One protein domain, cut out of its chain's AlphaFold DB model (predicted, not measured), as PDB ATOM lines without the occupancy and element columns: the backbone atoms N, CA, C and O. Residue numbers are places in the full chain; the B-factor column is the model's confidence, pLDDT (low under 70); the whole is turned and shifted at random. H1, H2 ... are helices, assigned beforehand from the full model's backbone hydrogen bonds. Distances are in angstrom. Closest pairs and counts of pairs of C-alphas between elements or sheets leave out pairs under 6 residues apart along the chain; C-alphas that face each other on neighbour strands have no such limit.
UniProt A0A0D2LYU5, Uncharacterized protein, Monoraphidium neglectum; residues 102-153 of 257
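What this domain is: This is residues 102 to 153 of the 257 residues of an uncharacterized protein of Monoraphidium neglectum (UniProt A0A0D2LYU5). A lone helix, H1, sticks out at one end of an elongated shape, and a small helical hairpin of H2 and H3 makes the other end, with a stretched link between them. Residues 102 to 123, of which 102 to 116 belong to H1, stand free, and H1 is apart from both H2 and H3. The printed part has 52 residues with three named helices, H1, H2 and H3 in chain order, and no named strand; its class is all helix. The whole is extended, with a radius of gyration of the C-alphas of 17.1 A, and the C-alphas span 49 by 20 by 17 A.

Where its parts are: H1, residues 102 to 116, begins with C-alpha 102 at (-36.976, 18.678, 49.657) and measures 20.8 A from first to last C-alpha. H2, residues 125 to 135, begins with C-alpha 125 at (-7.807, 2.977, 69.308) and measures 15.1 A. H3, residues 142 to 151, measures 14.3 A and ends with C-alpha 151 at (-5.687, 9.358, 78.321).

How they stand to each other: H1 touches no helix; it is apart from H2 and from H3. H2 and H3 form a helical hairpin and touch, with 5 pairs of C-alphas within 8 A. Their closest C-alphas, those of Phe 130 and Ala 148, are 6.4 A apart. Their lines stand at a shallow tilt of 26 degrees, and they run opposite ways. In H1, H2 and H3 every backbone O i to N i+4 pair is within hydrogen-bond range.

The domain as a whole: The outline is a rod, and the two C-alphas farthest apart, those of Phe 102 and Asp 141, are 50.0 A apart. The printed part has no cut. The links H1 to H2, of 8 residues, and H2 to H3, of 6 residues, are short. Residues 135 to 143, of which 135 belongs to H2 and 142 to 143 belong to H3, also stand free. The mean pLDDT of the printed part is 73.8, and 16 residues are under 70, among them residues 117 to 123 and 137 to 140.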
ATOM      1  N   PHE A 102     -37.929  18.294  48.615       82.75
ATOM      2  CA  PHE A 102     -36.976  18.678  49.657       82.75
ATOM      3  C   PHE A 102     -36.518  17.470  50.477       82.75
ATOM      4  O   PHE A 102     -35.323  17.329  50.746       82.75
ATOM      5  N   MET A 103     -37.449  16.586  50.846       88.00
ATOM      6  CA  MET A 103     -37.124  15.387  51.621       88.00
ATOM      7  C   MET A 103     -36.280  14.409  50.793       88.00
ATOM      8  O   MET A 103     -35.271  13.912  51.288       88.00
ATOM      9  N   ASP A 104     -36.597  14.240  49.505       88.44
ATOM     10  CA  ASP A 104     -35.808  13.406  48.588       88.44
ATOM     11  C   ASP A 104     -34.380  13.941  48.373       88.44
ATOM     12  O   ASP A 104     -33.432  13.172  48.176       88.44
ATOM     13  N   GLN A 105     -34.203  15.266  48.383       86.00
ATOM     14  CA  GLN A 105     -32.881  15.885  48.301       86.00
ATOM     15  C   GLN A 105     -32.101  15.712  49.610       86.00
ATOM     16  O   GLN A 105     -30.915  15.393  49.562       86.00
ATOM     17  N   TYR A 106     -32.763  15.862  50.759       85.62
ATOM     18  CA  TYR A 106     -32.152  15.652  52.070       85.62
ATOM     19  C   TYR A 106     -31.655  14.214  52.253       85.62
ATOM     20  O   TYR A 106     -30.512  14.012  52.663       85.62
ATOM     21  N   ASP A 107     -32.468  13.218  51.893       89.88
ATOM     22  CA  ASP A 107     -32.084  11.806  51.992       89.88
ATOM     23  C   ASP A 107     -30.876  11.495  51.099       89.88
ATOM     24  O   ASP A 107     -29.930  10.833  51.528       89.88
ATOM     25  N   ARG A 108     -30.843  12.054  49.883       92.81
ATOM     26  CA  ARG A 108     -29.706  11.915  48.960       92.81
ATOM     27  C   ARG A 108     -28.433  12.570  49.495       92.81
ATOM     28  O   ARG A 108     -27.345  12.020  49.321       92.81
ATOM     29  N   ASP A 109     -28.560  13.734  50.122       88.69
ATOM     30  CA  ASP A 109     -27.430  14.443  50.720       88.69
ATOM     31  C   ASP A 109     -26.910  13.696  51.959       88.69
ATOM     32  O   ASP A 109     -25.699  13.607  52.156       88.69
ATOM     33  N   MET A 110     -27.799  13.077  52.743       88.31
ATOM     34  CA  MET A 110     -27.436  12.204  53.863       88.31
ATOM     35  C   MET A 110     -26.755  10.910  53.406       88.31
ATOM     36  O   MET A 110     -25.761  10.508  54.013       88.31
ATOM     37  N   GLU A 111     -27.231  10.279  52.331       89.38
ATOM     38  CA  GLU A 111     -26.578   9.111  51.729       89.38
ATOM     39  C   GLU A 111     -25.190   9.463  51.183       89.38
ATOM     40  O   GLU A 111     -24.229   8.742  51.450       89.38
ATOM     41  N   GLN A 112     -25.045  10.603  50.497       86.38
ATOM     42  CA  GLN A 112     -23.734  11.079  50.047       86.38
ATOM     43  C   GLN A 112     -22.798  11.376  51.212       86.38
ATOM     44  O   GLN A 112     -21.618  11.033  51.143       86.38
ATOM     45  N   LEU A 113     -23.303  11.987  52.289       81.31
ATOM     46  CA  LEU A 113     -22.498  12.217  53.482       81.31
ATOM     47  C   LEU A 113     -22.022  10.884  54.063       81.31
ATOM     48  O   LEU A 113     -20.828  10.724  54.293       81.31
ATOM     49  N   ALA A 114     -22.929   9.921  54.238       77.25
ATOM     50  CA  ALA A 114     -22.614   8.602  54.777       77.25
ATOM     51  C   ALA A 114     -21.609   7.826  53.908       77.25
ATOM     52  O   ALA A 114     -20.744   7.144  54.450       77.25
ATOM     53  N   GLU A 115     -21.687   7.953  52.582       83.94
ATOM     54  CA  GLU A 115     -20.743   7.327  51.649       83.94
ATOM     55  C   GLU A 115     -19.389   8.059  51.598       83.94
ATOM     56  O   GLU A 115     -18.357   7.438  51.347       83.94
ATOM     57  N   SER A 116     -19.371   9.366  51.879       74.50
ATOM     58  CA  SER A 116     -18.149  10.182  51.921       74.50
ATOM     59  C   SER A 116     -17.382  10.105  53.244       74.50
ATOM     60  O   SER A 116     -16.208  10.477  53.299       74.50
ATOM     61  N   VAL A 117     -18.021   9.632  54.318       69.19
ATOM     62  CA  VAL A 117     -17.344   9.380  55.589       69.19
ATOM     63  C   VAL A 117     -16.581   8.071  55.446       69.19
ATOM     64  O   VAL A 117     -17.125   6.986  55.642       69.19
ATOM     65  N   ASP A 118     -15.299   8.181  55.091       60.88
ATOM     66  CA  ASP A 118     -14.379   7.049  55.087       60.88
ATOM     67  C   ASP A 118     -14.497   6.300  56.429       60.88
ATOM     68  O   ASP A 118     -14.181   6.877  57.477       60.88
ATOM     69  N   PRO A 119     -14.887   5.008  56.445       55.91
ATOM     70  CA  PRO A 119     -14.943   4.219  57.680       55.91
ATOM     71  C   PRO A 119     -13.547   4.042  58.301       55.91
ATOM     72  O   PRO A 119     -13.409   3.613  59.445       55.91
ATOM     73  N   GLU A 120     -12.504   4.394  57.544       46.41
ATOM     74  CA  GLU A 120     -11.126   4.496  57.995       46.41
ATOM     75  C   GLU A 120     -10.834   5.747  58.827       46.41
ATOM     76  O   GLU A 120      -9.749   5.812  59.404       46.41
ATOM     77  N   VAL A 121     -11.782   6.687  59.012       58.28
ATOM     78  CA  VAL A 121     -11.855   7.535  60.230       58.28
ATOM     79  C   VAL A 121     -12.244   6.633  61.397       58.28
ATOM     80  O   VAL A 121     -13.245   6.799  62.088       58.28
ATOM     81  N   ALA A 122     -11.413   5.613  61.580       60.94
ATOM     82  CA  ALA A 122     -11.431   4.696  62.670       60.94
ATOM     83  C   ALA A 122     -11.216   5.556  63.902       60.94
ATOM     84  O   ALA A 122     -10.163   6.165  64.099       60.94
ATOM     85  N   MET A 123     -12.278   5.634  64.691       68.56
ATOM     86  CA  MET A 123     -12.255   6.092  66.063       68.56
ATOM     87  C   MET A 123     -10.903   5.727  66.709       68.56
ATOM     88  O   MET A 123     -10.511   4.558  66.581       68.56
ATOM     89  N   PRO A 124     -10.190   6.672  67.358       72.56
ATOM     90  CA  PRO A 124      -8.870   6.419  67.927       72.56
ATOM     91  C   PRO A 124      -8.866   5.115  68.734       72.56
ATOM     92  O   PRO A 124      -9.846   4.849  69.442       72.56
ATOM     93  N   PRO A 125      -7.821   4.275  68.638       72.25
ATOM     94  CA  PRO A 125      -7.807   2.977  69.308       72.25
ATOM     95  C   PRO A 125      -8.001   3.107  70.826       72.25
ATOM     96  O   PRO A 125      -8.598   2.229  71.447       72.25
ATOM     97  N   GLU A 126      -7.585   4.230  71.418       72.94
ATOM     98  CA  GLU A 126      -7.820   4.577  72.821       72.94
ATOM     99  C   GLU A 126      -9.305   4.797  73.127       72.94
ATOM    100  O   GLU A 126      -9.806   4.336  74.154       72.94
ATOM    101  N   LEU A 127     -10.022   5.471  72.226       69.00
ATOM    102  CA  LEU A 127     -11.454   5.721  72.363       69.00
ATOM    103  C   LEU A 127     -12.257   4.435  72.113       69.00
ATOM    104  O   LEU A 127     -13.191   4.150  72.858       69.00
ATOM    105  N   GLN A 128     -11.842   3.593  71.158       74.94
ATOM    106  CA  GLN A 128     -12.430   2.259  70.973       74.94
ATOM    107  C   GLN A 128     -12.238   1.368  72.205       74.94
ATOM    108  O   GLN A 128     -13.147   0.635  72.597       74.94
ATOM    109  N   GLU A 129     -11.052   1.402  72.822       75.88
ATOM    110  CA  GLU A 129     -10.776   0.648  74.044       75.88
ATOM    111  C   GLU A 129     -11.638   1.154  75.203       75.88
ATOM    112  O   GLU A 129     -12.219   0.339  75.921       75.88
ATOM    113  N   PHE A 130     -11.796   2.475  75.333       67.88
ATOM    114  CA  PHE A 130     -12.685   3.096  76.310       67.88
ATOM    115  C   PHE A 130     -14.148   2.662  76.122       67.88
ATOM    116  O   PHE A 130     -14.763   2.189  77.081       67.88
ATOM    117  N   LEU A 131     -14.686   2.735  74.899       73.50
ATOM    118  CA  LEU A 131     -16.059   2.310  74.604       73.50
ATOM    119  C   LEU A 131     -16.265   0.810  74.851       73.50
ATOM    120  O   LEU A 131     -17.240   0.427  75.493       73.50
ATOM    121  N   ARG A 132     -15.311  -0.050  74.470       75.88
ATOM    122  CA  ARG A 132     -15.366  -1.494  74.778       75.88
ATOM    123  C   ARG A 132     -15.335  -1.792  76.274       75.88
ATOM    124  O   ARG A 132     -15.948  -2.762  76.729       75.88
ATOM    125  N   LEU A 133     -14.578  -1.012  77.046       69.62
ATOM    126  CA  LEU A 133     -14.546  -1.122  78.507       69.62
ATOM    127  C   LEU A 133     -15.902  -0.743  79.108       69.62
ATOM    128  O   LEU A 133     -16.281  -1.296  80.138       69.62
ATOM    129  N   PHE A 134     -16.631   0.144  78.429       61.69
ATOM    130  CA  PHE A 134     -17.953   0.606  78.813       61.69
ATOM    131  C   PHE A 134     -19.079  -0.372  78.452       61.69
ATOM    132  O   PHE A 134     -19.913  -0.694  79.295       61.69
ATOM    133  N   GLU A 135     -19.059  -0.925  77.237       74.19
ATOM    134  CA  GLU A 135     -19.999  -1.961  76.773       74.19
ATOM    135  C   GLU A 135     -19.951  -3.228  77.635       74.19
ATOM    136  O   GLU A 135     -20.950  -3.929  77.802       74.19
ATOM    137  N   ARG A 136     -18.792  -3.514  78.241       72.81
ATOM    138  CA  ARG A 136     -18.630  -4.601  79.219       72.81
ATOM    139  C   ARG A 136     -19.336  -4.345  80.562       72.81
ATOM    140  O   ARG A 136     -19.311  -5.231  81.420       72.81
ATOM    141  N   GLY A 137     -20.001  -3.201  80.723       47.62
ATOM    142  CA  GLY A 137     -20.739  -2.784  81.915       47.62
ATOM    143  C   GLY A 137     -19.899  -1.916  82.850       47.62
ATOM    144  O   GLY A 137     -18.676  -1.885  82.725       47.62
ATOM    145  N   THR A 138     -20.564  -1.233  83.801       55.78
ATOM    146  CA  THR A 138     -19.941  -0.336  84.798       55.78
ATOM    147  C   THR A 138     -18.641  -0.947  85.315       55.78
ATOM    148  O   THR A 138     -18.684  -1.947  86.046       55.78
ATOM    149  N   PRO A 139     -17.483  -0.390  84.929       56.94
ATOM    150  CA  PRO A 139     -16.200  -0.880  85.378       56.94
ATOM    151  C   PRO A 139     -16.205  -0.813  86.897       56.94
ATOM    152  O   PRO A 139     -16.309   0.263  87.476       56.94
ATOM    153  N   ARG A 140     -16.085  -1.970  87.557       63.81
ATOM    154  CA  ARG A 140     -15.998  -2.050  89.029       63.81
ATOM    155  C   ARG A 140     -14.821  -1.255  89.609       63.81
ATOM    156  O   ARG A 140     -14.681  -1.165  90.820       63.81
ATOM    157  N   ASP A 141     -13.954  -0.738  88.748       74.56
ATOM    158  CA  ASP A 141     -12.688  -0.117  89.079       74.56
ATOM    159  C   ASP A 141     -12.672   1.309  88.506       74.56
ATOM    160  O   ASP A 141     -12.157   1.559  87.413       74.56
ATOM    161  N   LEU A 142     -13.280   2.243  89.246       71.88
ATOM    162  CA  LEU A 142     -13.417   3.661  88.875       71.88
ATOM    163  C   LEU A 142     -12.070   4.304  88.500       71.88
ATOM    164  O   LEU A 142     -11.992   5.102  87.572       71.88
ATOM    165  N   ARG A 143     -10.979   3.861  89.133       75.69
ATOM    166  CA  ARG A 143      -9.617   4.340  88.845       75.69
ATOM    167  C   ARG A 143      -9.144   4.021  87.427       75.69
ATOM    168  O   ARG A 143      -8.403   4.803  86.841       75.69
ATOM    169  N   LYS A 144      -9.543   2.874  86.865       78.12
ATOM    170  CA  LYS A 144      -9.195   2.513  85.479       78.12
ATOM    171  C   LYS A 144      -9.984   3.345  84.477       78.12
ATOM    172  O   LYS A 144      -9.449   3.689  83.429       78.12
ATOM    173  N   LEU A 145     -11.228   3.677  84.820       69.12
ATOM    174  CA  LEU A 145     -12.060   4.580  84.033       69.12
ATOM    175  C   LEU A 145     -11.476   5.984  83.993       69.12
ATOM    176  O   LEU A 145     -11.350   6.545  82.913       69.12
ATOM    177  N   GLU A 146     -11.092   6.529  85.145       74.44
ATOM    178  CA  GLU A 146     -10.470   7.852  85.230       74.44
ATOM    179  C   GLU A 146      -9.152   7.905  84.456       74.44
ATOM    180  O   GLU A 146      -8.945   8.834  83.682       74.44
ATOM    181  N   ALA A 147      -8.309   6.872  84.572       79.19
ATOM    182  CA  ALA A 147      -7.064   6.782  83.810       79.19
ATOM    183  C   ALA A 147      -7.299   6.698  82.290       79.19
ATOM    184  O   ALA A 147      -6.564   7.307  81.516       79.19
ATOM    185  N   ALA A 148      -8.326   5.962  81.852       76.56
ATOM    186  CA  ALA A 148      -8.706   5.910  80.443       76.56
ATOM    187  C   ALA A 148      -9.281   7.254  79.966       76.56
ATOM    188  O   ALA A 148      -8.924   7.714  78.888       76.56
ATOM    189  N   ARG A 149     -10.101   7.924  80.787       74.00
ATOM    190  CA  ARG A 149     -10.640   9.264  80.503       74.00
ATOM    191  C   ARG A 149      -9.532  10.293  80.321       74.00
ATOM    192  O   ARG A 149      -9.539  11.032  79.343       74.00
ATOM    193  N   GLU A 150      -8.573  10.302  81.244       78.25
ATOM    194  CA  GLU A 150      -7.436  11.216  81.207       78.25
ATOM    195  C   GLU A 150      -6.577  10.980  79.962       78.25
ATOM    196  O   GLU A 150      -6.121  11.937  79.342       78.25
ATOM    197  N   LYS A 151      -6.422   9.719  79.539       80.31
ATOM    198  CA  LYS A 151      -5.687   9.358  78.321       80.31
ATOM    199  C   LYS A 151      -6.344   9.886  77.041       80.31
ATOM    200  O   LYS A 151      -5.639  10.144  76.074       80.31
ATOM    201  N   VAL A 152      -7.663  10.062  77.051       73.56
ATOM    202  CA  VAL A 152      -8.445  10.628  75.938       73.56
ATOM    203  C   VAL A 152      -8.623  12.154  76.098       73.56
ATOM    204  O   VAL A 152      -9.306  12.790  75.310       73.56
ATOM    205  N   GLY A 153      -8.010  12.773  77.116       72.19
ATOM    206  CA  GLY A 153      -8.049  14.229  77.314       72.19
ATOM    207  C   GLY A 153      -9.303  14.752  78.020       72.19
ATOM    208  O   GLY A 153      -9.488  15.963  78.120       72.19
TER     209      GLY A 153